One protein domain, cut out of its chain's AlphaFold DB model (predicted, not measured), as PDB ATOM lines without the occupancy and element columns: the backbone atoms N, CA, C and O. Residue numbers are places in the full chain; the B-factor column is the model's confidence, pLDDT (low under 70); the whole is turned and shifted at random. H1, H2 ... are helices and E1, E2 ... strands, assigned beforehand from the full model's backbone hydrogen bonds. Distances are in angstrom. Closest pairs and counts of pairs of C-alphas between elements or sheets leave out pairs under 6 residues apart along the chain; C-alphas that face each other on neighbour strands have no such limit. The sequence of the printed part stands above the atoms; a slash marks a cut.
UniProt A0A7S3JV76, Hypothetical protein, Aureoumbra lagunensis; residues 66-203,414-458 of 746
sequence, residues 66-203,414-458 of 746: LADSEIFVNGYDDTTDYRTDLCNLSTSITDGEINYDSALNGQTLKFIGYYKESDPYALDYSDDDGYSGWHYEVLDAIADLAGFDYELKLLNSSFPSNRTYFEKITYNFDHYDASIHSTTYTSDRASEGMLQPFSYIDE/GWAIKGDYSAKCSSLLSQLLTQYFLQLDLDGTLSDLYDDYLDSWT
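This is residues 66 to 203 and 414 to 458 of the 746 residues of the protein "Hypothetical protein" of Aureoumbra lagunensis (UniProt A0A7S3JV76). Look first for a strongly twisted four-stranded sheet in the middle of a rounded body, with H2 and H5 packed on one face and H3 on the other: three layers, helices on both faces of a sheet. H6 packs on H2, H1 lies far from the sheet near one end of H5, and a small hairpin, E2 and E3, leads into H2. The printed part has 183 residues, with six named helices and six named strands in the order H1 E1 E2 E3 H2 E4 H3 E5 H4 E6 H5 H6; the class is mixed, helices and strands. The large sheet runs E4 E1 E5 E6 and is mixed, while E2 and E3 are antiparallel. The whole is compact, with a radius of gyration of the C-alphas of 16.0 A and spans of 47 by 39 by 37 A.

Find C-alpha 108 at (-9.384, 9.215, -26.889); from there E1, residues 108 to 115, runs 21.7 A. Beside it is E4, residues 149 to 156, 23.2 A long; then come E5, residues 178 to 184, and E6, residues 414 to 418. E2 is residues 124 to 126 and E3 residues 130 to 132. The helices are H1, residues 87 to 94; H2, residues 134 to 146, 18.5 A; H3, residues 165 to 175, 15.9 A; H4, residues 187 to 191; H5, residues 426 to 442, 24.5 A; and H6, residues 445 to 457, 18.9 A, ending at C-alpha 457, (-40.228, 0.770, -24.983).

E4 and E1 are parallel, with N 111 and O 151 2.8 A apart; E1 and E5 are parallel, with N 180 and O 112 2.8 A apart; E5 and E6 are antiparallel, with N 179 and O 416 2.8 A apart. E4, H3 and E5 form a split strand-helix-strand unit, two strands running the same way with E1 between them, and its crossover is right-handed. The closest C-alphas of H3 and E6 are Phe 173 and Ile 417, 5.0 A. H2, on the opposite face from H3, has a height over the sheet of 8.3 A. H2 touches H5 with residues 142 to 146 alone, about perpendicular at 81 degrees; their closest C-alphas are Ile 142 and Tyr 436, 6.5 A. With residues 134 to 138 alone H2 touches H6, at a shallow tilt of 26 degrees, opposite ways; look at C-alphas 134 and 453, the closest, 6.3 A. H1 is close to but not clearly touching H5, and H4 likewise H3. In the hairpin of E2 and E3, N 130 and O 126 are 2.8 A apart. Every O i to N i+4 pair is within hydrogen-bond range in H1, H2, H3, H4 and H6; in H5 12 of 13 are.

The two C-alphas farthest apart are those of Asp 95 and Thr 458, 50.5 A. Residues 204 to 413 are not printed, and C-alphas 203 and 414 are 9.0 A apart across the cut. Of the links printed whole, H1 to E1 is long. The model's pLDDT is under 70 at residues 66 to 69, 116 to 120 and 157 to 161.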
ATOM      1  N   LEU A  66     -12.232   1.695 -24.178       67.62
ATOM      2  CA  LEU A  66     -11.057   1.380 -23.379       67.62
ATOM      3  C   LEU A  66     -11.520   0.723 -22.075       67.62
ATOM      4  O   LEU A  66     -12.302   1.294 -21.317       67.62
ATOM      5  N   ALA A  67     -11.073  -0.512 -21.843       55.31
ATOM      6  CA  ALA A  67     -11.409  -1.276 -20.649       55.31
ATOM      7  C   ALA A  67     -10.723  -0.659 -19.421       55.31
ATOM      8  O   ALA A  67      -9.617  -1.062 -19.059       55.31
ATOM      9  N   ASP A  68     -11.370   0.327 -18.801       56.41
ATOM     10  CA  ASP A  68     -10.999   0.795 -17.470       56.41
ATOM     11  C   ASP A  68     -11.711  -0.023 -16.379       56.41
ATOM     12  O   ASP A  68     -12.793  -0.578 -16.579       56.41
ATOM     13  N   SER A  69     -11.066  -0.138 -15.221       55.38
ATOM     14  CA  SER A  69     -11.464  -1.032 -14.126       55.38
ATOM     15  C   SER A  69     -12.658  -0.549 -13.289       55.38
ATOM     16  O   SER A  69     -13.253  -1.358 -12.579       55.38
ATOM     17  N   GLU A  70     -13.054   0.725 -13.401       73.69
ATOM     18  CA  GLU A  70     -14.219   1.293 -12.707       73.69
ATOM     19  C   GLU A  70     -15.171   1.989 -13.691       73.69
ATOM     20  O   GLU A  70     -14.957   3.128 -14.089       73.69
ATOM     21  N   ILE A  71     -16.239   1.301 -14.097       82.25
ATOM     22  CA  ILE A  71     -17.291   1.848 -14.979       82.25
ATOM     23  C   ILE A  71     -18.180   2.850 -14.232       82.25
ATOM     24  O   ILE A  71     -18.611   3.862 -14.786       82.25
ATOM     25  N   PHE A  72     -18.438   2.568 -12.956       84.69
ATOM     26  CA  PHE A  72     -19.318   3.359 -12.108       84.69
ATOM     27  C   PHE A  72     -18.527   4.357 -11.269       84.69
ATOM     28  O   PHE A  72     -17.597   3.979 -10.558       84.69
ATOM     29  N   VAL A  73     -18.954   5.616 -11.296       84.06
ATOM     30  CA  VAL A  73     -18.400   6.687 -10.467       84.06
ATOM     31  C   VAL A  73     -19.270   6.844  -9.222       84.06
ATOM     32  O   VAL A  73     -20.466   7.133  -9.307       84.06
ATOM     33  N   ASN A  74     -18.663   6.640  -8.051       75.31
ATOM     34  CA  ASN A  74     -19.329   6.698  -6.748       75.31
ATOM     35  C   ASN A  74     -18.922   7.962  -5.979       75.31
ATOM     36  O   ASN A  74     -18.295   7.881  -4.922       75.31
ATOM     37  N   GLY A  75     -19.258   9.132  -6.521       76.12
ATOM     38  CA  GLY A  75     -19.045  10.417  -5.856       76.12
ATOM     39  C   GLY A  75     -18.613  11.533  -6.798       76.12
ATOM     40  O   GLY A  75     -18.397  11.317  -7.985       76.12
ATOM     41  N   TYR A  76     -18.502  12.732  -6.232       81.44
ATOM     42  CA  TYR A  76     -18.024  13.928  -6.919       81.44
ATOM     43  C   TYR A  76     -16.605  14.225  -6.425       81.44
ATOM     44  O   TYR A  76     -16.411  14.426  -5.224       81.44
ATOM     45  N   ASP A  77     -15.630  14.220  -7.329       84.31
ATOM     46  CA  ASP A  77     -14.245  14.608  -7.066       84.31
ATOM     47  C   ASP A  77     -13.927  15.901  -7.817       84.31
ATOM     48  O   ASP A  77     -13.539  15.884  -8.982       84.31
ATOM     49  N   ASP A  78     -14.069  17.032  -7.125       82.62
ATOM     50  CA  ASP A  78     -13.851  18.358  -7.714       82.62
ATOM     51  C   ASP A  78     -12.364  18.679  -7.981       82.62
ATOM     52  O   ASP A  78     -12.019  19.800  -8.355       82.62
ATOM     53  N   THR A  79     -11.446  17.746  -7.702       85.88
ATOM     54  CA  THR A  79     -10.003  17.989  -7.837       85.88
ATOM     55  C   THR A  79      -9.413  17.462  -9.138       85.88
ATOM     56  O   THR A  79      -8.333  17.909  -9.537       85.88
ATOM     57  N   THR A  80     -10.105  16.540  -9.811       87.75
ATOM     58  CA  THR A  80      -9.542  15.786 -10.932       87.75
ATOM     59  C   THR A  80     -10.194  16.177 -12.255       87.75
ATOM     60  O   THR A  80     -11.337  15.834 -12.523       87.75
ATOM     61  N   ASP A  81      -9.442  16.858 -13.121       91.81
ATOM     62  CA  ASP A  81      -9.887  17.203 -14.476       91.81
ATOM     63  C   ASP A  81      -9.554  16.065 -15.457       91.81
ATOM     64  O   ASP A  81      -8.388  15.853 -15.817       91.81
ATOM     65  N   TYR A  82     -10.575  15.318 -15.883       92.56
ATOM     66  CA  TYR A  82     -10.441  14.210 -16.828       92.56
ATOM     67  C   TYR A  82     -10.425  14.664 -18.290       92.56
ATOM     68  O   TYR A  82     -10.104  13.832 -19.145       92.56
ATOM     69  N   ARG A  83     -10.698  15.946 -18.579       95.00
ATOM     70  CA  ARG A  83     -10.774  16.482 -19.943       95.00
ATOM     71  C   ARG A  83      -9.468  16.317 -20.709       95.00
ATOM     72  O   ARG A  83      -8.359  16.574 -20.206       95.00
ATOM     73  N   THR A  84      -9.627  15.942 -21.964       95.38
ATOM     74  CA  THR A  84      -8.578  15.806 -22.960       95.38
ATOM     75  C   THR A  84      -8.054  17.189 -23.341       95.38
ATOM     76  O   THR A  84      -8.817  18.132 -23.535       95.38
ATOM     77  N   ASP A  85      -6.731  17.341 -23.418       95.69
ATOM     78  CA  ASP A  85      -6.116  18.587 -23.881       95.69
ATOM     79  C   ASP A  85      -6.107  18.621 -25.415       95.69
ATOM     80  O   ASP A  85      -5.345  17.903 -26.067       95.69
ATOM     81  N   LEU A  86      -6.977  19.457 -25.984       95.88
ATOM     82  CA  LEU A  86      -7.168  19.611 -27.424       95.88
ATOM     83  C   LEU A  86      -6.518  20.891 -27.972       95.88
ATOM     84  O   LEU A  86      -6.695  21.217 -29.147       95.88
ATOM     85  N   CYS A  87      -5.744  21.628 -27.170       95.56
ATOM     86  CA  CYS A  87      -5.174  22.904 -27.606       95.56
ATOM     87  C   CYS A  87      -4.106  22.736 -28.698       95.56
ATOM     88  O   CYS A  87      -4.056  23.511 -29.658       95.56
ATOM     89  N   ASN A  88      -3.303  21.670 -28.621       94.38
ATOM     90  CA  ASN A  88      -2.363  21.328 -29.694       94.38
ATOM     91  C   ASN A  88      -3.102  20.968 -30.990       94.38
ATOM     92  O   ASN A  88      -2.714  21.418 -32.065       94.38
ATOM     93  N   LEU A  89      -4.207  20.221 -30.879       93.94
ATOM     94  CA  LEU A  89      -5.044  19.862 -32.023       93.94
ATOM     95  C   LEU A  89      -5.650  21.113 -32.682       93.94
ATOM     96  O   LEU A  89      -5.623  21.232 -33.903       93.94
ATOM     97  N   SER A  90      -6.121  22.077 -31.884       93.44
ATOM     98  CA  SER A  90      -6.619  23.370 -32.376       93.44
ATOM     99  C   SER A  90      -5.575  24.118 -33.208       93.44
ATOM    100  O   SER A  90      -5.893  24.659 -34.271       93.44
ATOM    101  N   THR A  91      -4.322  24.101 -32.751       93.44
ATOM    102  CA  THR A  91      -3.208  24.755 -33.445       93.44
ATOM    103  C   THR A  91      -2.907  24.050 -34.770       93.44
ATOM    104  O   THR A  91      -2.922  24.698 -35.811       93.44
ATOM    105  N   SER A  92      -2.775  22.718 -34.772       94.19
ATOM    106  CA  SER A  92      -2.524  21.940 -35.998       94.19
ATOM    107  C   SER A  92      -3.641  22.051 -37.045       94.19
ATOM    108  O   SER A  92      -3.362  22.001 -38.242       94.19
ATOM    109  N   ILE A  93      -4.903  22.221 -36.634       93.75
ATOM    110  CA  ILE A  93      -6.009  22.507 -37.567       93.75
ATOM    111  C   ILE A  93      -5.845  23.903 -38.178       93.75
ATOM    112  O   ILE A  93      -5.990  24.069 -39.387       93.75
ATOM    113  N   THR A  94      -5.527  24.901 -37.349       92.69
ATOM    114  CA  THR A  94      -5.352  26.296 -37.789       92.69
ATOM    115  C   THR A  94      -4.179  26.438 -38.758       92.69
ATOM    116  O   THR A  94      -4.280  27.154 -39.753       92.69
ATOM    117  N   ASP A  95      -3.101  25.696 -38.511       94.69
ATOM    118  CA  ASP A  95      -1.910  25.651 -39.361       94.69
ATOM    119  C   ASP A  95      -2.113  24.806 -40.637       94.69
ATOM    120  O   ASP A  95      -1.254  24.782 -41.520       94.69
ATOM    121  N   GLY A  96      -3.261  24.126 -40.769       92.06
ATOM    122  CA  GLY A  96      -3.611  23.299 -41.927       92.06
ATOM    123  C   GLY A  96      -2.891  21.947 -41.986       92.06
ATOM    124  O   GLY A  96      -2.910  21.295 -43.030       92.06
ATOM    125  N   GLU A  97      -2.260  21.512 -40.891       93.44
ATOM    126  CA  GLU A  97      -1.586  20.210 -40.798       93.44
ATOM    127  C   GLU A  97      -2.588  19.050 -40.764       93.44
ATOM    128  O   GLU A  97      -2.332  17.979 -41.320       93.44
ATOM    129  N   ILE A  98      -3.734  19.267 -40.113       93.12
ATOM    130  CA  ILE A  98      -4.808  18.285 -39.956       93.12
ATOM    131  C   ILE A  98      -6.085  18.849 -40.574       93.12
ATOM    132  O   ILE A  98      -6.470  19.986 -40.313       93.12
ATOM    133  N   ASN A  99      -6.768  18.037 -41.384       93.12
ATOM    134  CA  ASN A  99      -8.079  18.408 -41.905       93.12
ATOM    135  C   ASN A  99      -9.121  18.334 -40.778       93.12
ATOM    136  O   ASN A  99      -9.216  17.312 -40.092       93.12
ATOM    137  N   TYR A 100      -9.914  19.399 -40.658       89.19
ATOM    138  CA  TYR A 100     -11.049  19.544 -39.751       89.19
ATOM    139  C   TYR A 100     -11.942  18.288 -39.698       89.19
ATOM    140  O   TYR A 100     -12.198  17.774 -38.613       89.19
ATOM    141  N   ASP A 101     -12.283  17.699 -40.853       89.38
ATOM    142  CA  ASP A 101     -13.154  16.509 -40.962       89.38
ATOM    143  C   ASP A 101     -12.585  15.239 -40.303       89.38
ATOM    144  O   ASP A 101     -13.300  14.262 -40.074       89.38
ATOM    145  N   SER A 102     -11.276  15.217 -40.058       92.25
ATOM    146  CA  SER A 102     -10.533  14.070 -39.528       92.25
ATOM    147  C   SER A 102      -9.874  14.357 -38.182       92.25
ATOM    148  O   SER A 102      -9.110  13.529 -37.692       92.25
ATOM    149  N   ALA A 103     -10.150  15.519 -37.586       93.25
ATOM    150  CA  ALA A 103      -9.443  16.004 -36.407       93.25
ATOM    151  C   ALA A 103      -9.606  15.101 -35.175       93.25
ATOM    152  O   ALA A 103      -8.670  14.961 -34.388       93.25
ATOM    153  N   LEU A 104     -10.771  14.465 -35.018       94.25
ATOM    154  CA  LEU A 104     -11.038  13.553 -33.902       94.25
ATOM    155  C   LEU A 104     -10.494  12.134 -34.129       94.25
ATOM    156  O   LEU A 104     -10.485  11.333 -33.198       94.25
ATOM    157  N   ASN A 105     -10.016  11.803 -35.330       93.88
ATOM    158  CA  ASN A 105      -9.609  10.439 -35.651       93.88
ATOM    159  C   ASN A 105      -8.408   9.995 -34.797       93.88
ATOM    160  O   ASN A 105      -7.358  10.641 -34.797       93.88
ATOM    161  N   GLY A 106      -8.561   8.881 -34.081       89.62
ATOM    162  CA  GLY A 106      -7.559   8.343 -33.161       89.62
ATOM    163  C   GLY A 106      -7.401   9.116 -31.848       89.62
ATOM    164  O   GLY A 106      -6.486   8.808 -31.085       89.62
ATOM    165  N   GLN A 107      -8.255  10.107 -31.570       93.38
ATOM    166  CA  GLN A 107      -8.328  10.727 -30.245       93.38
ATOM    167  C   GLN A 107      -9.020   9.786 -29.258       93.38
ATOM    168  O   GLN A 107      -9.863   8.981 -29.646       93.38
ATOM    169  N   THR A 108      -8.687   9.911 -27.975       93.75
ATOM    170  CA  THR A 108      -9.384   9.215 -26.889       93.75
ATOM    171  C   THR A 108     -10.097  10.239 -26.024       93.75
ATOM    172  O   THR A 108      -9.434  11.024 -25.354       93.75
ATOM    173  N   LEU A 109     -11.429  10.220 -26.037       95.38
ATOM    174  CA  LEU A 109     -12.271  11.175 -25.315       95.38
ATOM    175  C   LEU A 109     -12.945  10.526 -24.104       95.38
ATOM    176  O   LEU A 109     -13.240   9.331 -24.112       95.38
ATOM    177  N   LYS A 110     -13.215  11.308 -23.058       94.69
ATOM    178  CA  LYS A 110     -13.803  10.812 -21.809       94.69
ATOM    179  C   LYS A 110     -15.154  11.445 -21.542       94.69
ATOM    180  O   LYS A 110     -15.257  12.649 -21.331       94.69
ATOM    181  N   PHE A 111     -16.176  10.612 -21.483       94.38
ATOM    182  CA  PHE A 111     -17.559  11.014 -21.303       94.38
ATOM    183  C   PHE A 111     -18.103  10.525 -19.968       94.38
ATOM    184  O   PHE A 111     -17.699   9.478 -19.457       94.38
ATOM    185  N   ILE A 112     -19.073  11.257 -19.436       92.25
ATOM    186  CA  ILE A 112     -19.841  10.853 -18.260       92.25
ATOM    187  C   ILE A 112     -21.332  10.995 -18.548       92.25
ATOM    188  O   ILE A 112     -21.743  11.922 -19.239       92.25
ATOM    189  N   GLY A 113     -22.153  10.101 -18.011       89.31
ATOM    190  CA  GLY A 113     -23.606  10.252 -18.022       89.31
ATOM    191  C   GLY A 113     -24.250   9.550 -16.834       89.31
ATOM    192  O   GLY A 113     -23.578   8.850 -16.074       89.31
ATOM    193  N   TYR A 114     -25.550   9.754 -16.646       85.38
ATOM    194  CA  TYR A 114     -26.273   9.215 -15.496       85.38
ATOM    195  C   TYR A 114     -26.688   7.754 -15.709       85.38
ATOM    196  O   TYR A 114     -27.173   7.375 -16.776       85.38
ATOM    197  N   TYR A 115     -26.494   6.937 -14.671       81.62
ATOM    198  CA  TYR A 115     -26.937   5.545 -14.608       81.62
ATOM    199  C   TYR A 115     -28.346   5.447 -14.034       81.62
ATOM    200  O   TYR A 115     -28.556   5.902 -12.905       81.62
ATOM    201  N   LYS A 116     -29.260   4.781 -14.757       68.06
ATOM    202  CA  LYS A 116     -30.620   4.448 -14.283       68.06
ATOM    203  C   LYS A 116     -31.293   5.591 -13.517       68.06
ATOM    204  O   LYS A 116     -31.690   5.445 -12.360       68.06
ATOM    205  N   GLU A 117     -31.367   6.750 -14.149       62.47
ATOM    206  CA  GLU A 117     -32.202   7.840 -13.655       62.47
ATOM    207  C   GLU A 117     -33.670   7.568 -14.032       62.47
ATOM    208  O   GLU A 117     -33.954   6.679 -14.834       62.47
ATOM    209  N   SER A 118     -34.616   8.311 -13.453       58.09
ATOM    210  CA  SER A 118     -36.015   8.336 -13.919       58.09
ATOM    211  C   SER A 118     -36.154   8.863 -15.352       58.09
ATOM    212  O   SER A 118     -37.245   8.851 -15.911       58.09
ATOM    213  N   ASP A 119     -35.049   9.318 -15.939       66.62
ATOM    214  CA  ASP A 119     -34.931   9.642 -17.343       66.62
ATOM    215  C   ASP A 119     -34.935   8.357 -18.192       66.62
ATOM    216  O   ASP A 119     -34.003   7.547 -18.092       66.62
ATOM    217  N   PRO A 120     -35.939   8.159 -19.061       66.75
ATOM    218  CA  PRO A 120     -35.970   6.995 -19.930       66.75
ATOM    219  C   PRO A 120     -34.717   6.902 -20.814       66.75
ATOM    220  O   PRO A 120     -34.253   5.792 -21.098       66.75
ATOM    221  N   TYR A 121     -34.122   8.028 -21.223       74.12
ATOM    222  CA  TYR A 121     -32.962   8.066 -22.117       74.12
ATOM    223  C   TYR A 121     -31.645   7.679 -21.440       74.12
ATOM    224  O   TYR A 121     -30.637   7.526 -22.142       74.12
ATOM    225  N   ALA A 122     -31.657   7.483 -20.116       70.94
ATOM    226  CA  ALA A 122     -30.483   7.207 -19.305       70.94
ATOM    227  C   ALA A 122     -29.644   6.030 -19.823       70.94
ATOM    228  O   ALA A 122     -30.110   5.097 -20.485       70.94
ATOM    229  N   LEU A 123     -28.359   6.084 -19.483       83.81
ATOM    230  CA  LEU A 123     -27.413   5.031 -19.806       83.81
ATOM    231  C   LEU A 123     -27.648   3.833 -18.882       83.81
ATOM    232  O   LEU A 123     -27.821   3.980 -17.667       83.81
ATOM    233  N   ASP A 124     -27.594   2.638 -19.458       82.75
ATOM    234  CA  ASP A 124     -27.610   1.384 -18.712       82.75
ATOM    235  C   ASP A 124     -26.372   0.548 -19.055       82.75
ATOM    236  O   ASP A 124     -25.686   0.760 -20.060       82.75
ATOM    237  N   TYR A 125     -26.043  -0.375 -18.160       84.19
ATOM    238  CA  TYR A 125     -24.916  -1.278 -18.292       84.19
ATOM    239  C   TYR A 125     -25.254  -2.631 -17.678       84.19
ATOM    240  O   TYR A 125     -25.717  -2.724 -16.537       84.19
ATOM    241  N   SER A 126     -24.969  -3.679 -18.443       82.25
ATOM    242  CA  SER A 126     -25.045  -5.073 -18.019       82.25
ATOM    243  C   SER A 126     -23.709  -5.752 -18.292       82.25
ATOM    244  O   SER A 126     -23.150  -5.587 -19.374       82.25
ATOM    245  N   ASP A 127     -23.227  -6.564 -17.349       77.31
ATOM    246  CA  ASP A 127     -21.985  -7.332 -17.515       77.31
ATOM    247  C   ASP A 127     -22.026  -8.239 -18.764       77.31
ATOM    248  O   ASP A 127     -20.998  -8.472 -19.400       77.31
ATOM    249  N   ASP A 128     -23.218  -8.726 -19.136       76.12
ATOM    250  CA  ASP A 128     -23.417  -9.630 -20.275       76.12
ATOM    251  C   ASP A 128     -23.582  -8.889 -21.615       76.12
ATOM    252  O   ASP A 128     -23.137  -9.377 -22.658       76.12
ATOM    253  N   ASP A 129     -24.239  -7.723 -21.606       74.94
ATOM    254  CA  ASP A 129     -24.674  -7.012 -22.821       74.94
ATOM    255  C   ASP A 129     -23.904  -5.708 -23.101       74.94
ATOM    256  O   ASP A 129     -24.045  -5.140 -24.192       74.94
ATOM    257  N   GLY A 130     -23.066  -5.264 -22.159       83.88
ATOM    258  CA  GLY A 130     -22.328  -4.004 -22.205       83.88
ATOM    259  C   GLY A 130     -23.212  -2.783 -21.945       83.88
ATOM    260  O   GLY A 130     -24.260  -2.879 -21.304       83.88
ATOM    261  N   TYR A 131     -22.770  -1.626 -22.445       86.56
ATOM    262  CA  TYR A 131     -23.548  -0.388 -22.402       86.56
ATOM    263  C   TYR A 131     -24.776  -0.459 -23.315       86.56
ATOM    264  O   TYR A 131     -24.742  -1.040 -24.406       86.56
ATOM    265  N   SER A 132     -25.854   0.176 -22.875       85.00
ATOM    266  CA  SER A 132     -27.102   0.332 -23.614       85.00
ATOM    267  C   SER A 132     -27.770   1.670 -23.271       85.00
ATOM    268  O   SER A 132     -27.320   2.410 -22.395       85.00
ATOM    269  N   GLY A 133     -28.831   2.000 -24.005       85.00
ATOM    270  CA  GLY A 133     -29.562   3.261 -23.871       85.00
ATOM    271  C   GLY A 133     -29.447   4.128 -25.121       85.00
ATOM    272  O   GLY A 133     -28.558   3.946 -25.956       85.00
ATOM    273  N   TRP A 134     -30.374   5.073 -25.258       86.69
ATOM    274  CA  TRP A 134     -30.452   5.956 -26.421       86.69
ATOM    275  C   TRP A 134     -29.171   6.785 -26.588       86.69
ATOM    276  O   TRP A 134     -28.562   6.801 -27.658       86.69
ATOM    277  N   HIS A 135     -28.718   7.403 -25.494       89.69
ATOM    278  CA  HIS A 135     -27.524   8.244 -25.475       89.69
ATOM    279  C   HIS A 135     -26.255   7.478 -25.873       89.69
ATOM    280  O   HIS A 135     -25.396   8.021 -26.569       89.69
ATOM    281  N   TYR A 136     -26.157   6.209 -25.469       90.56
ATOM    282  CA  TYR A 136     -25.046   5.338 -25.835       90.56
ATOM    283  C   TYR A 136     -25.036   5.021 -27.333       90.56
ATOM    284  O   TYR A 136     -23.992   5.129 -27.967       90.56
ATOM    285  N   GLU A 137     -26.184   4.676 -27.925       90.56
ATOM    286  CA  GLU A 137     -26.259   4.373 -29.363       90.56
ATOM    287  C   GLU A 137     -25.898   5.599 -30.222       90.56
ATOM    288  O   GLU A 137     -25.299   5.452 -31.289       90.56
ATOM    289  N   VAL A 138     -26.203   6.815 -29.751       93.25
ATOM    290  CA  VAL A 138     -25.762   8.055 -30.407       93.25
ATOM    291  C   VAL A 138     -24.262   8.292 -30.236       93.25
ATOM    292  O   VAL A 138     -23.597   8.620 -31.218       93.25
ATOM    293  N   LEU A 139     -23.708   8.077 -29.038       93.75
ATOM    294  CA  LEU A 139     -22.261   8.158 -28.813       93.75
ATOM    295  C   LEU A 139     -21.490   7.193 -29.714       93.75
ATOM    296  O   LEU A 139     -20.535   7.599 -30.373       93.75
ATOM    297  N   ASP A 140     -21.931   5.940 -29.773       92.06
ATOM    298  CA  ASP A 140     -21.321   4.884 -30.579       92.06
ATOM    299  C   ASP A 140     -21.370   5.232 -32.076       92.06
ATOM    300  O   ASP A 140     -20.363   5.126 -32.777       92.06
ATOM    301  N   ALA A 141     -22.504   5.752 -32.562       92.88
ATOM    302  CA  ALA A 141     -22.645   6.195 -33.949       92.88
ATOM    303  C   ALA A 141     -21.719   7.373 -34.302       92.88
ATOM    304  O   ALA A 141     -21.158   7.414 -35.399       92.88
ATOM    305  N   ILE A 142     -21.539   8.325 -33.382       94.56
ATOM    306  CA  ILE A 142     -20.647   9.472 -33.580       94.56
ATOM    307  C   ILE A 142     -19.183   9.042 -33.523       94.56
ATOM    308  O   ILE A 142     -18.405   9.460 -34.377       94.56
ATOM    309  N   ALA A 143     -18.811   8.180 -32.577       94.50
ATOM    310  CA  ALA A 143     -17.465   7.619 -32.487       94.50
ATOM    311  C   ALA A 143     -17.101   6.823 -33.750       94.50
ATOM    312  O   ALA A 143     -15.997   6.954 -34.282       94.50
ATOM    313  N   ASP A 144     -18.051   6.051 -34.287       92.00
ATOM    314  CA  ASP A 144     -17.907   5.335 -35.555       92.00
ATOM    315  C   ASP A 144     -17.679   6.281 -36.741       92.00
ATOM    316  O   ASP A 144     -16.845   5.995 -37.604       92.00
ATOM    317  N   LEU A 145     -18.418   7.391 -36.785       92.06
ATOM    318  CA  LEU A 145     -18.348   8.369 -37.868       92.06
ATOM    319  C   LEU A 145     -17.072   9.223 -37.808       92.06
ATOM    320  O   LEU A 145     -16.444   9.459 -38.840       92.06
ATOM    321  N   ALA A 146     -16.696   9.674 -36.613       93.88
ATOM    322  CA  ALA A 146     -15.568  10.570 -36.375       93.88
ATOM    323  C   ALA A 146     -14.226   9.833 -36.202       93.88
ATOM    324  O   ALA A 146     -13.163  10.428 -36.377       93.88
ATOM    325  N   GLY A 147     -14.259   8.536 -35.883       92.94
ATOM    326  CA  GLY A 147     -13.072   7.697 -35.731       92.94
ATOM    327  C   GLY A 147     -12.310   7.893 -34.417       92.94
ATOM    328  O   GLY A 147     -11.117   7.606 -34.383       92.94
ATOM    329  N   PHE A 148     -12.956   8.388 -33.357       94.25
ATOM    330  CA  PHE A 148     -12.347   8.468 -32.023       94.25
ATOM    331  C   PHE A 148     -12.664   7.232 -31.175       94.25
ATOM    332  O   PHE A 148     -13.685   6.567 -31.363       94.25
ATOM    333  N   ASP A 149     -11.790   6.967 -30.209       93.75
ATOM    334  CA  ASP A 149     -12.015   6.023 -29.118       93.75
ATOM    335  C   ASP A 149     -12.551   6.770 -27.895       93.75
ATOM    336  O   ASP A 149     -12.335   7.978 -27.740       93.75
ATOM    337  N   TYR A 150     -13.255   6.069 -27.007       93.12
ATOM    338  CA  TYR A 150     -13.839   6.723 -25.844       93.12
ATOM    339  C   TYR A 150     -13.829   5.884 -24.573       93.12
ATOM    340  O   TYR A 150     -13.869   4.652 -24.579       93.12
ATOM    341  N   GLU A 151     -13.817   6.600 -23.456       92.25
ATOM    342  CA  GLU A 151     -14.075   6.083 -22.125       92.25
ATOM    343  C   GLU A 151     -15.402   6.663 -21.634       92.25
ATOM    344  O   GLU A 151     -15.563   7.879 -21.571       92.25
ATOM    345  N   LEU A 152     -16.364   5.800 -21.308       91.50
ATOM    346  CA  LEU A 152     -17.666   6.208 -20.787       91.50
ATOM    347  C   LEU A 152     -17.763   5.839 -19.309       91.50
ATOM    348  O   LEU A 152     -17.589   4.677 -18.948       91.50
ATOM    349  N   LYS A 153     -18.049   6.827 -18.462       90.38
ATOM    350  CA  LYS A 153     -18.307   6.649 -17.034       90.38
ATOM    351  C   LYS A 153     -19.785   6.829 -16.717       90.38
ATOM    352  O   LYS A 153     -20.455   7.695 -17.277       90.38
ATOM    353  N   LEU A 154     -20.271   6.033 -15.771       88.56
ATOM    354  CA  LEU A 154     -21.659   6.046 -15.328       88.56
ATOM    355  C   LEU A 154     -21.766   6.589 -13.906       88.56
ATOM    356  O   LEU A 154     -21.274   5.981 -12.954       88.56
ATOM    357  N   LEU A 155     -22.422   7.736 -13.758       85.56
ATOM    358  CA  LEU A 155     -22.674   8.369 -12.472       85.56
ATOM    359  C   LEU A 155     -23.961   7.816 -11.864       85.56
ATOM    360  O   LEU A 155     -25.037   7.933 -12.447       85.56
ATOM    361  N   ASN A 156     -23.871   7.236 -10.670       77.62
ATOM    362  CA  ASN A 156     -25.055   6.750  -9.974       77.62
ATOM    363  C   ASN A 156     -25.868   7.930  -9.409       77.62
ATOM    364  O   ASN A 156     -25.443   8.583  -8.455       77.62
ATOM    365  N   SER A 157     -27.050   8.182  -9.978       63.12
ATOM    366  CA  SER A 157     -27.956   9.272  -9.575       63.12
ATOM    367  C   SER A 157     -28.427   9.158  -8.116       63.12
ATOM    368  O   SER A 157     -28.678  10.174  -7.465       63.12
ATOM    369  N   SER A 158     -28.465   7.933  -7.570       59.03
ATOM    370  CA  SER A 158     -28.832   7.638  -6.176       59.03
ATOM    371  C   SER A 158     -27.739   7.994  -5.166       59.03
ATOM    372  O   SER A 158     -27.925   7.795  -3.963       59.03
ATOM    373  N   PHE A 159     -26.582   8.485  -5.619       58.84
ATOM    374  CA  PHE A 159     -25.530   8.923  -4.718       58.84
ATOM    375  C   PHE A 159     -26.005  10.159  -3.933       58.84
ATOM    376  O   PHE A 159     -26.278  11.199  -4.543       58.84
ATOM    377  N   PRO A 160     -26.119  10.089  -2.591       59.09
ATOM    378  CA  PRO A 160     -26.599  11.210  -1.798       59.09
ATOM    379  C   PRO A 160     -25.602  12.364  -1.898       59.09
ATOM    380  O   PRO A 160     -24.495  12.304  -1.364       59.09
ATOM    381  N   SER A 161     -26.006  13.432  -2.576       64.00
ATOM    382  CA  SER A 161     -25.283  14.696  -2.604       64.00
ATOM    383  C   SER A 161     -26.220  15.821  -2.187       64.00
ATOM    384  O   SER A 161     -27.418  15.785  -2.449       64.00
ATOM    385  N   ASN A 162     -25.664  16.841  -1.536       73.31
ATOM    386  CA  ASN A 162     -26.384  18.086  -1.262       73.31
ATOM    387  C   ASN A 162     -26.428  18.996  -2.507       73.31
ATOM    388  O   ASN A 162     -26.619  20.198  -2.360       73.31
ATOM    389  N   ARG A 163     -26.155  18.437  -3.701       78.12
ATOM    390  CA  ARG A 163     -26.084  19.178  -4.958       78.12
ATOM    391  C   ARG A 163     -27.435  19.172  -5.655       78.12
ATOM    392  O   ARG A 163     -28.068  18.118  -5.761       78.12
ATOM    393  N   THR A 164     -27.833  20.326  -6.168       81.06
ATOM    394  CA  THR A 164     -28.981  20.451  -7.073       81.06
ATOM    395  C   THR A 164     -28.713  19.707  -8.383       81.06
ATOM    396  O   THR A 164     -27.562  19.439  -8.727       81.06
ATOM    397  N   TYR A 165     -29.761  19.372  -9.138       79.00
ATOM    398  CA  TYR A 165     -29.609  18.734 -10.450       79.00
ATOM    399  C   TYR A 165     -28.689  19.544 -11.384       79.00
ATOM    400  O   TYR A 165     -27.780  18.991 -12.006       79.00
ATOM    401  N   PHE A 166     -28.837  20.870 -11.383       82.06
ATOM    402  CA  PHE A 166     -27.981  21.768 -12.152       82.06
ATOM    403  C   PHE A 166     -26.499  21.707 -11.733       82.06
ATOM    404  O   PHE A 166     -25.619  21.624 -12.590       82.06
ATOM    405  N   GLU A 167     -26.197  21.655 -10.432       86.38
ATOM    406  CA  GLU A 167     -24.819  21.500  -9.936       86.38
ATOM    407  C   GLU A 167     -24.204  20.141 -10.312       86.38
ATOM    408  O   GLU A 167     -22.992  20.042 -10.516       86.38
ATOM    409  N   LYS A 168     -25.022  19.084 -10.426       85.75
ATOM    410  CA  LYS A 168     -24.559  17.767 -10.894       85.75
ATOM    411  C   LYS A 168     -24.179  17.805 -12.377       85.75
ATOM    412  O   LYS A 168     -23.102  17.335 -12.735       85.75
ATOM    413  N   ILE A 169     -25.012  18.420 -13.224       86.44
ATOM    414  CA  ILE A 169     -24.694  18.617 -14.650       86.44
ATOM    415  C   ILE A 169     -23.431  19.469 -14.808       86.44
ATOM    416  O   ILE A 169     -22.559  19.126 -15.605       86.44
ATOM    417  N   THR A 170     -23.319  20.542 -14.022       89.56
ATOM    418  CA  THR A 170     -22.162  21.448 -14.047       89.56
ATOM    419  C   THR A 170     -20.868  20.710 -13.747       89.56
ATOM    420  O   THR A 170     -19.916  20.785 -14.518       89.56
ATOM    421  N   TYR A 171     -20.866  19.888 -12.696       90.94
ATOM    422  CA  TYR A 171     -19.731  19.022 -12.400       90.94
ATOM    423  C   TYR A 171     -19.356  18.119 -13.582       90.94
ATOM    424  O   TYR A 171     -18.177  18.030 -13.927       90.94
ATOM    425  N   ASN A 172     -20.338  17.473 -14.215       91.31
ATOM    426  CA  ASN A 172     -20.079  16.533 -15.301       91.31
ATOM    427  C   ASN A 172     -19.345  17.195 -16.473       91.31
ATOM    428  O   ASN A 172     -18.324  16.668 -16.917       91.31
ATOM    429  N   PHE A 173     -19.829  18.342 -16.964       92.81
ATOM    430  CA  PHE A 173     -19.186  19.007 -18.101       92.81
ATOM    431  C   PHE A 173     -17.899  19.751 -17.720       92.81
ATOM    432  O   PHE A 173     -17.069  19.979 -18.595       92.81
ATOM    433  N   ASP A 174     -17.705  20.109 -16.445       93.31
ATOM    434  CA  ASP A 174     -16.465  20.737 -15.966       93.31
ATOM    435  C   ASP A 174     -15.296  19.746 -15.845       93.31
ATOM    436  O   ASP A 174     -14.141  20.149 -15.995       93.31
ATOM    437  N   HIS A 175     -15.576  18.461 -15.595       93.25
ATOM    438  CA  HIS A 175     -14.544  17.453 -15.307       93.25
ATOM    439  C   HIS A 175     -14.342  16.438 -16.436       93.25
ATOM    440  O   HIS A 175     -13.282  15.823 -16.496       93.25
ATOM    441  N   TYR A 176     -15.309  16.264 -17.339       95.19
ATOM    442  CA  TYR A 176     -15.245  15.332 -18.472       95.19
ATOM    443  C   TYR A 176     -15.386  16.073 -19.805       95.19
ATOM    444  O   TYR A 176     -15.835  17.216 -19.842       95.19
ATOM    445  N   ASP A 177     -14.990  15.437 -20.913       96.12
ATOM    446  CA  ASP A 177     -15.015  16.064 -22.242       96.12
ATOM    447  C   ASP A 177     -16.438  16.433 -22.678       96.12
ATOM    448  O   ASP A 177     -16.648  17.486 -23.279       96.12
ATOM    449  N   ALA A 178     -17.423  15.594 -22.332       94.81
ATOM    450  CA  ALA A 178     -18.831  15.967 -22.366       94.81
ATOM    451  C   ALA A 178     -19.659  15.186 -21.334       94.81
ATOM    452  O   ALA A 178     -19.399  14.012 -21.048       94.81
ATOM    453  N   SER A 179     -20.707  15.840 -20.836       93.00
ATOM    454  CA  SER A 179     -21.812  15.213 -20.117       93.00
ATOM    455  C   SER A 179     -22.854  14.729 -21.123       93.00
ATOM    456  O   SER A 179     -23.495  15.527 -21.811       93.00
ATOM    457  N   ILE A 180     -23.028  13.415 -21.193       90.69
ATOM    458  CA  ILE A 180     -23.988  12.737 -22.052       90.69
ATOM    459  C   ILE A 180     -25.306  12.603 -21.292       90.69
ATOM    460  O   ILE A 180     -25.489  11.713 -20.461       90.69
ATOM    461  N   HIS A 181     -26.213  13.525 -21.585       87.44
ATOM    462  CA  HIS A 181     -27.574  13.574 -21.065       87.44
ATOM    463  C   HIS A 181     -28.433  14.417 -22.021       87.44
ATOM    464  O   HIS A 181     -27.891  15.061 -22.925       87.44
ATOM    465  N   SER A 182     -29.752  14.413 -21.870       85.31
ATOM    466  CA  SER A 182     -30.671  15.268 -22.621       85.31
ATOM    467  C   SER A 182     -30.827  16.647 -21.954       85.31
ATOM    468  O   SER A 182     -31.903  17.160 -21.670       85.31
ATOM    469  N   THR A 183     -29.693  17.297 -21.693       87.94
ATOM    470  CA  THR A 183     -29.657  18.563 -20.961       87.94
ATOM    471  C   THR A 183     -30.237  19.702 -21.803       87.94
ATOM    472  O   THR A 183     -29.680  20.065 -22.838       87.94
ATOM    473  N   THR A 184     -31.327  20.310 -21.331       90.06
ATOM    474  CA  THR A 184     -31.926  21.527 -21.905       90.06
ATOM    475  C   THR A 184     -30.938  22.697 -21.918       90.06
ATOM    476  O   THR A 184     -30.281  22.965 -20.906       90.06
ATOM    477  N   TYR A 185     -30.847  23.426 -23.028       88.69
ATOM    478  CA  TYR A 185     -30.000  24.618 -23.128       88.69
ATOM    479  C   TYR A 185     -30.743  25.874 -22.650       88.69
ATOM    480  O   TYR A 185     -31.556  26.431 -23.382       88.69
ATOM    481  N   THR A 186     -30.469  26.317 -21.419       88.12
ATOM    482  CA  THR A 186     -31.075  27.520 -20.818       88.12
ATOM    483  C   THR A 186     -30.056  28.651 -20.667       88.12
ATOM    484  O   THR A 186     -28.843  28.416 -20.695       88.12
ATOM    485  N   SER A 187     -30.539  29.885 -20.478       88.50
ATOM    486  CA  SER A 187     -29.678  31.059 -20.250       88.50
ATOM    487  C   SER A 187     -28.763  30.876 -19.034       88.50
ATOM    488  O   SER A 187     -27.565  31.151 -19.116       88.50
ATOM    489  N   ASP A 188     -29.292  30.348 -17.929       86.88
ATOM    490  CA  ASP A 188     -28.524  30.138 -16.698       86.88
ATOM    491  C   ASP A 188     -27.409  29.107 -16.895       86.88
ATOM    492  O   ASP A 188     -26.259  29.349 -16.527       86.88
ATOM    493  N   ARG A 189     -27.700  28.003 -17.592       89.19
ATOM    494  CA  ARG A 189     -26.699  26.982 -17.940       89.19
ATOM    495  C   ARG A 189     -25.623  27.536 -18.875       89.19
ATOM    496  O   ARG A 189     -24.436  27.275 -18.679       89.19
ATOM    497  N   ALA A 190     -26.015  28.328 -19.872       91.12
ATOM    498  CA  ALA A 190     -25.077  28.988 -20.777       91.12
ATOM    499  C   ALA A 190     -24.158  29.977 -20.036       91.12
ATOM    500  O   ALA A 190     -22.980  30.093 -20.378       91.12
ATOM    501  N   SER A 191     -24.666  30.651 -18.999       91.44
ATOM    502  CA  SER A 191     -23.891  31.607 -18.199       91.44
ATOM    503  C   SER A 191     -22.753  30.962 -17.393       91.44
ATOM    504  O   SER A 191     -21.715  31.594 -17.201       91.44
ATOM    505  N   GLU A 192     -22.876  29.675 -17.046       90.69
ATOM    506  CA  GLU A 192     -21.808  28.860 -16.430       90.69
ATOM    507  C   GLU A 192     -20.773  28.335 -17.450       90.69
ATOM    508  O   GLU A 192     -19.865  27.552 -17.137       90.69
ATOM    509  N   GLY A 193     -20.887  28.775 -18.705       92.12
ATOM    510  CA  GLY A 193     -20.010  28.375 -19.795       92.12
ATOM    511  C   GLY A 193     -20.362  27.011 -20.377       92.12
ATOM    512  O   GLY A 193     -19.490  26.374 -20.958       92.12
ATOM    513  N   MET A 194     -21.601  26.539 -20.233       94.19
ATOM    514  CA  MET A 194     -22.057  25.337 -20.926       94.19
ATOM    515  C   MET A 194     -22.199  25.614 -22.429       94.19
ATOM    516  O   MET A 194     -22.868  26.561 -22.847       94.19
ATOM    517  N   LEU A 195     -21.601  24.757 -23.248       95.00
ATOM    518  CA  LEU A 195     -21.819  24.680 -24.687       95.00
ATOM    519  C   LEU A 195     -22.643  23.433 -24.998       95.00
ATOM    520  O   LEU A 195     -22.382  22.360 -24.452       95.00
ATOM    521  N   GLN A 196     -23.610  23.576 -25.899       94.56
ATOM    522  CA  GLN A 196     -24.364  22.461 -26.455       94.56
ATOM    523  C   GLN A 196     -24.009  22.352 -27.944       94.56
ATOM    524  O   GLN A 196     -24.353  23.251 -28.712       94.56
ATOM    525  N   PRO A 197     -23.298  21.295 -28.377       92.69
ATOM    526  CA  PRO A 197     -22.830  21.191 -29.756       92.69
ATOM    527  C   PRO A 197     -23.995  21.045 -30.736       92.69
ATOM    528  O   PRO A 197     -23.932  21.556 -31.853       92.69
ATOM    529  N   PHE A 198     -25.049  20.339 -30.338       93.38
ATOM    530  CA  PHE A 198     -26.225  20.118 -31.164       93.38
ATOM    531  C   PHE A 198     -27.418  19.726 -30.291       93.38
ATOM    532  O   PHE A 198     -27.267  18.937 -29.355       93.38
ATOM    533  N   SER A 199     -28.597  20.247 -30.624       91.81
ATOM    534  CA  SER A 199     -29.864  19.851 -30.011       91.81
ATOM    535  C   SER A 199     -30.502  18.750 -30.852       91.81
ATOM    536  O   SER A 199     -31.155  19.031 -31.855       91.81
ATOM    537  N   TYR A 200     -30.293  17.496 -30.464       88.38
ATOM    538  CA  TYR A 200     -30.784  16.332 -31.210       88.38
ATOM    539  C   TYR A 200     -32.069  15.725 -30.603       88.38
ATOM    540  O   TYR A 200     -32.678  14.868 -31.242       88.38
ATOM    541  N   ILE A 201     -32.464  16.115 -29.382       89.50
ATOM    542  CA  ILE A 201     -33.744  15.745 -28.750       89.50
ATOM    543  C   ILE A 201     -34.594  17.010 -28.608       89.50
ATOM    544  O   ILE A 201     -34.089  18.084 -28.286       89.50
ATOM    545  N   ASP A 202     -35.894  16.873 -28.853       90.38
ATOM    546  CA  ASP A 202     -36.876  17.911 -28.559       90.38
ATOM    547  C   ASP A 202     -37.310  17.793 -27.090       90.38
ATOM    548  O   ASP A 202     -38.008  16.848 -26.723       90.38
ATOM    549  N   GLU A 203     -36.878  18.750 -26.269       90.94
ATOM    550  CA  GLU A 203     -37.177  18.849 -24.834       90.94
ATOM    551  C   GLU A 203     -38.208  19.952 -24.561       90.94
ATOM    552  O   GLU A 203     -38.188  20.604 -23.520       90.94
ATOM    553  N   GLY A 414     -29.565  18.175 -25.494       92.06
ATOM    554  CA  GLY A 414     -28.308  17.685 -26.045       92.06
ATOM    555  C   GLY A 414     -27.203  17.583 -25.001       92.06
ATOM    556  O   GLY A 414     -27.403  17.908 -23.832       92.06
ATOM    557  N   TRP A 415     -26.021  17.148 -25.436       94.00
ATOM    558  CA  TRP A 415     -24.857  17.015 -24.555       94.00
ATOM    559  C   TRP A 415     -24.358  18.368 -24.060       94.00
ATOM    560  O   TRP A 415     -24.426  19.367 -24.776       94.00
ATOM    561  N   ALA A 416     -23.791  18.373 -22.858       94.25
ATOM    562  CA  ALA A 416     -23.183  19.556 -22.265       94.25
ATOM    563  C   ALA A 416     -21.653  19.443 -22.275       94.25
ATOM    564  O   ALA A 416     -21.094  18.433 -21.845       94.25
ATOM    565  N   ILE A 417     -20.977  20.485 -22.755       96.00
ATOM    566  CA  ILE A 417     -19.513  20.581 -22.855       96.00
ATOM    567  C   ILE A 417     -19.066  21.884 -22.197       96.00
ATOM    568  O   ILE A 417     -19.697  22.920 -22.405       96.00
ATOM    569  N   LYS A 418     -17.957  21.884 -21.448       96.12
ATOM    570  CA  LYS A 418     -17.394  23.143 -20.941       96.12
ATOM    571  C   LYS A 418     -16.866  24.008 -22.082       96.12
ATOM    572  O   LYS A 418     -16.014  23.585 -22.863       96.12
ATOM    573  N   GLY A 419     -17.303  25.256 -22.134       95.38
ATOM    574  CA  GLY A 419     -16.699  26.311 -22.930       95.38
ATOM    575  C   GLY A 419     -15.355  26.719 -22.345       95.38
ATOM    576  O   GLY A 419     -15.280  27.512 -21.412       95.38
ATOM    577  N   ASP A 420     -14.283  26.175 -22.908       94.75
ATOM    578  CA  ASP A 420     -12.909  26.518 -22.556       94.75
ATOM    579  C   ASP A 420     -12.086  26.643 -23.836       94.75
ATOM    580  O   ASP A 420     -12.035  25.712 -24.636       94.75
ATOM    581  N   TYR A 421     -11.453  27.802 -24.006       92.69
ATOM    582  CA  TYR A 421     -10.650  28.168 -25.174       92.69
ATOM    583  C   TYR A 421      -9.142  28.158 -24.887       92.69
ATOM    584  O   TYR A 421      -8.359  28.513 -25.765       92.69
ATOM    585  N   SER A 422      -8.723  27.843 -23.656       92.56
ATOM    586  CA  SER A 422      -7.345  28.098 -23.213       92.56
ATOM    587  C   SER A 422      -6.695  26.960 -22.438       92.56
ATOM    588  O   SER A 422      -5.531  26.670 -22.696       92.56
ATOM    589  N   ALA A 423      -7.395  26.328 -21.494       92.75
ATOM    590  CA  ALA A 423      -6.776  25.320 -20.637       92.75
ATOM    591  C   ALA A 423      -6.817  23.934 -21.287       92.75
ATOM    592  O   ALA A 423      -5.810  23.231 -21.293       92.75
ATOM    593  N   LYS A 424      -7.970  23.553 -21.842       95.12
ATOM    594  CA  LYS A 424      -8.186  22.276 -22.542       95.12
ATOM    595  C   LYS A 424      -8.696  22.439 -23.968       95.12
ATOM    596  O   LYS A 424      -8.695  21.476 -24.730       95.12
ATOM    597  N   CYS A 425      -9.124  23.647 -24.333       95.75
ATOM    598  CA  CYS A 425      -9.694  23.951 -25.643       95.75
ATOM    599  C   CYS A 425     -10.923  23.078 -25.989       95.75
ATOM    600  O   CYS A 425     -11.150  22.754 -27.154       95.75
ATOM    601  N   SER A 426     -11.742  22.705 -24.995       95.62
ATOM    602  CA  SER A 426     -12.966  21.905 -25.188       95.62
ATOM    603  C   SER A 426     -14.034  22.615 -26.032       95.62
ATOM    604  O   SER A 426     -14.909  21.964 -26.599       95.62
ATOM    605  N   SER A 427     -13.921  23.933 -26.238       95.62
ATOM    606  CA  SER A 427     -14.710  24.640 -27.254       95.62
ATOM    607  C   SER A 427     -14.500  24.076 -28.666       95.62
ATOM    608  O   SER A 427     -15.444  24.043 -29.453       95.62
ATOM    609  N   LEU A 428     -13.284  23.605 -28.990       95.75
ATOM    610  CA  LEU A 428     -12.995  22.937 -30.263       95.75
ATOM    611  C   LEU A 428     -13.779  21.629 -30.373       95.75
ATOM    612  O   LEU A 428     -14.358  21.356 -31.420       95.75
ATOM    613  N   LEU A 429     -13.837  20.841 -29.295       96.00
ATOM    614  CA  LEU A 429     -14.609  19.600 -29.278       96.00
ATOM    615  C   LEU A 429     -16.081  19.868 -29.581       96.00
ATOM    616  O   LEU A 429     -16.660  19.173 -30.411       96.00
ATOM    617  N   SER A 430     -16.664  20.903 -28.965       95.56
ATOM    618  CA  SER A 430     -18.040  21.304 -29.260       95.56
ATOM    619  C   SER A 430     -18.229  21.589 -30.753       95.56
ATOM    620  O   SER A 430     -19.161  21.062 -31.348       95.56
ATOM    621  N   GLN A 431     -17.334  22.363 -31.375       95.19
ATOM    622  CA  GLN A 431     -17.421  22.707 -32.802       95.19
ATOM    623  C   GLN A 431     -17.262  21.489 -33.727       95.19
ATOM    624  O   GLN A 431     -17.961  21.383 -34.736       95.19
ATOM    625  N   LEU A 432     -16.358  20.565 -33.391       95.75
ATOM    626  CA  LEU A 432     -16.147  19.333 -34.155       95.75
ATOM    627  C   LEU A 432     -17.357  18.398 -34.031       95.75
ATOM    628  O   LEU A 432     -17.851  17.888 -35.035       95.75
ATOM    629  N   LEU A 433     -17.893  18.215 -32.822       95.88
ATOM    630  CA  LEU A 433     -19.079  17.386 -32.601       95.88
ATOM    631  C   LEU A 433     -20.316  17.949 -33.304       95.88
ATOM    632  O   LEU A 433     -21.068  17.166 -33.880       95.88
ATOM    633  N   THR A 434     -20.509  19.276 -33.334       96.06
ATOM    634  CA  THR A 434     -21.612  19.916 -34.076       96.06
ATOM    635  C   THR A 434     -21.674  19.437 -35.528       96.06
ATOM    636  O   THR A 434     -22.757  19.133 -36.026       96.06
ATOM    637  N   GLN A 435     -20.525  19.321 -36.203       95.19
ATOM    638  CA  GLN A 435     -20.471  18.835 -37.582       95.19
ATOM    639  C   GLN A 435     -20.962  17.385 -37.700       95.19
ATOM    640  O   GLN A 435     -21.779  17.086 -38.572       95.19
ATOM    641  N   TYR A 436     -20.478  16.486 -36.839       95.75
ATOM    642  CA  TYR A 436     -20.850  15.070 -36.898       95.75
ATOM    643  C   TYR A 436     -22.315  14.838 -36.519       95.75
ATOM    644  O   TYR A 436     -22.992  14.049 -37.178       95.75
ATOM    645  N   PHE A 437     -22.839  15.563 -35.526       95.81
ATOM    646  CA  PHE A 437     -24.268  15.541 -35.206       95.81
ATOM    647  C   PHE A 437     -25.119  15.997 -36.391       95.81
ATOM    648  O   PHE A 437     -26.055  15.297 -36.773       95.81
ATOM    649  N   LEU A 438     -24.757  17.121 -37.019       95.38
ATOM    650  CA  LEU A 438     -25.453  17.617 -38.204       95.38
ATOM    651  C   LEU A 438     -25.433  16.584 -39.339       95.38
ATOM    652  O   LEU A 438     -26.429  16.408 -40.035       95.38
ATOM    653  N   GLN A 439     -24.323  15.868 -39.523       94.50
ATOM    654  CA  GLN A 439     -24.234  14.818 -40.531       94.50
ATOM    655  C   GLN A 439     -25.189  13.644 -40.248       94.50
ATOM    656  O   GLN A 439     -25.857  13.187 -41.177       94.50
ATOM    657  N   LEU A 440     -25.287  13.193 -38.991       94.50
ATOM    658  CA  LEU A 440     -26.221  12.133 -38.581       94.50
ATOM    659  C   LEU A 440     -27.695  12.571 -38.611       94.50
ATOM    660  O   LEU A 440     -28.592  11.732 -38.726       94.50
ATOM    661  N   ASP A 441     -27.969  13.869 -38.476       94.44
ATOM    662  CA  ASP A 441     -29.315  14.416 -38.649       94.44
ATOM    663  C   ASP A 441     -29.704  14.452 -40.135       94.44
ATOM    664  O   ASP A 441     -30.737  13.912 -40.541       94.44
ATOM    665  N   LEU A 442     -28.822  14.998 -40.982       95.00
ATOM    666  CA  LEU A 442     -29.045  15.140 -42.424       95.00
ATOM    667  C   LEU A 442     -29.217  13.799 -43.150       95.00
ATOM    668  O   LEU A 442     -29.949  13.727 -44.142       95.00
ATOM    669  N   ASP A 443     -28.541  12.740 -42.697       93.69
ATOM    670  CA  ASP A 443     -28.691  11.400 -43.268       93.69
ATOM    671  C   ASP A 443     -29.860  10.589 -42.666       93.69
ATOM    672  O   ASP A 443     -30.234   9.546 -43.217       93.69
ATOM    673  N   GLY A 444     -30.491  11.107 -41.606       92.75
ATOM    674  CA  GLY A 444     -31.632  10.514 -40.912       92.75
ATOM    675  C   GLY A 444     -31.272   9.444 -39.876       92.75
ATOM    676  O   GLY A 444     -32.181   8.808 -39.334       92.75
ATOM    677  N   THR A 445     -29.986   9.232 -39.583       92.81
ATOM    678  CA  THR A 445     -29.532   8.228 -38.611       92.81
ATOM    679  C   THR A 445     -30.041   8.530 -37.205       92.81
ATOM    680  O   THR A 445     -30.501   7.601 -36.539       92.81
ATOM    681  N   LEU A 446     -30.040   9.796 -36.764       91.69
ATOM    682  CA  LEU A 446     -30.571  10.176 -35.442       91.69
ATOM    683  C   LEU A 446     -32.059   9.834 -35.303       91.69
ATOM    684  O   LEU A 446     -32.459   9.209 -34.321       91.69
ATOM    685  N   SER A 447     -32.871  10.157 -36.315       91.00
ATOM    686  CA  SER A 447     -34.299   9.815 -36.329       91.00
ATOM    687  C   SER A 447     -34.530   8.303 -36.323       91.00
ATOM    688  O   SER A 447     -35.424   7.821 -35.631       91.00
ATOM    689  N   ASP A 448     -33.734   7.533 -37.068       91.00
ATOM    690  CA  ASP A 448     -33.870   6.077 -37.082       91.00
ATOM    691  C   ASP A 448     -33.422   5.433 -35.756       91.00
ATOM    692  O   ASP A 448     -34.021   4.436 -35.351       91.00
ATOM    693  N   LEU A 449     -32.412   5.988 -35.074       90.69
ATOM    694  CA  LEU A 449     -32.014   5.568 -33.724       90.69
ATOM    695  C   LEU A 449     -33.098   5.890 -32.690       90.69
ATOM    696  O   LEU A 449     -33.429   5.026 -31.883       90.69
ATOM    697  N   TYR A 450     -33.684   7.089 -32.751       88.62
ATOM    698  CA  TYR A 450     -34.789   7.492 -31.878       88.62
ATOM    699  C   TYR A 450     -36.024   6.603 -32.075       88.62
ATOM    700  O   TYR A 450     -36.542   6.055 -31.106       88.62
ATOM    701  N   ASP A 451     -36.437   6.363 -33.326       88.19
ATOM    702  CA  ASP A 451     -37.549   5.458 -33.646       88.19
ATOM    703  C   ASP A 451     -37.292   4.027 -33.130       88.19
ATOM    704  O   ASP A 451     -38.197   3.386 -32.603       88.19
ATOM    705  N   ASP A 452     -36.082   3.485 -33.323       87.12
ATOM    706  CA  ASP A 452     -35.739   2.132 -32.859       87.12
ATOM    707  C   ASP A 452     -35.704   2.035 -31.326       87.12
ATOM    708  O   ASP A 452     -35.993   0.970 -30.777       87.12
ATOM    709  N   TYR A 453     -35.340   3.126 -30.655       85.94
ATOM    710  CA  TYR A 453     -35.356   3.227 -29.205       85.94
ATOM    711  C   TYR A 453     -36.791   3.315 -28.667       85.94
ATOM    712  O   TYR A 453     -37.136   2.516 -27.800       85.94
ATOM    713  N   LEU A 454     -37.662   4.164 -29.227       85.31
ATOM    714  CA  LEU A 454     -39.087   4.183 -28.867       85.31
ATOM    715  C   LEU A 454     -39.752   2.816 -29.103       85.31
ATOM    716  O   LEU A 454     -40.403   2.293 -28.204       85.31
ATOM    717  N   ASP A 455     -39.476   2.171 -30.248       83.50
ATOM    718  CA  ASP A 455     -39.945   0.807 -30.561       83.50
ATOM    719  C   ASP A 455     -39.505  -0.230 -29.494       83.50
ATOM    720  O   ASP A 455     -40.077  -1.322 -29.427       83.50
ATOM    721  N   SER A 456     -38.444   0.042 -28.719       80.94
ATOM    722  CA  SER A 456     -37.962  -0.845 -27.649       80.94
ATOM    723  C   SER A 456     -38.725  -0.690 -26.332       80.94
ATOM    724  O   SER A 456     -38.754  -1.642 -25.554       80.94
ATOM    725  N   TRP A 457     -39.367   0.465 -26.129       76.44
ATOM    726  CA  TRP A 457     -40.228   0.770 -24.983       76.44
ATOM    727  C   TRP A 457     -41.696   0.445 -25.223       76.44
ATOM    728  O   TRP A 457     -42.443   0.344 -24.254       76.44
ATOM    729  N   THR A 458     -42.110   0.289 -26.486       75.75
ATOM    730  CA  THR A 458     -43.493  -0.041 -26.834       75.75
ATOM    731  C   THR A 458     -43.909  -1.369 -26.203       75.75
ATOM    732  O   THR A 458     -43.629  -2.463 -26.711       75.75
TER     733      THR A 458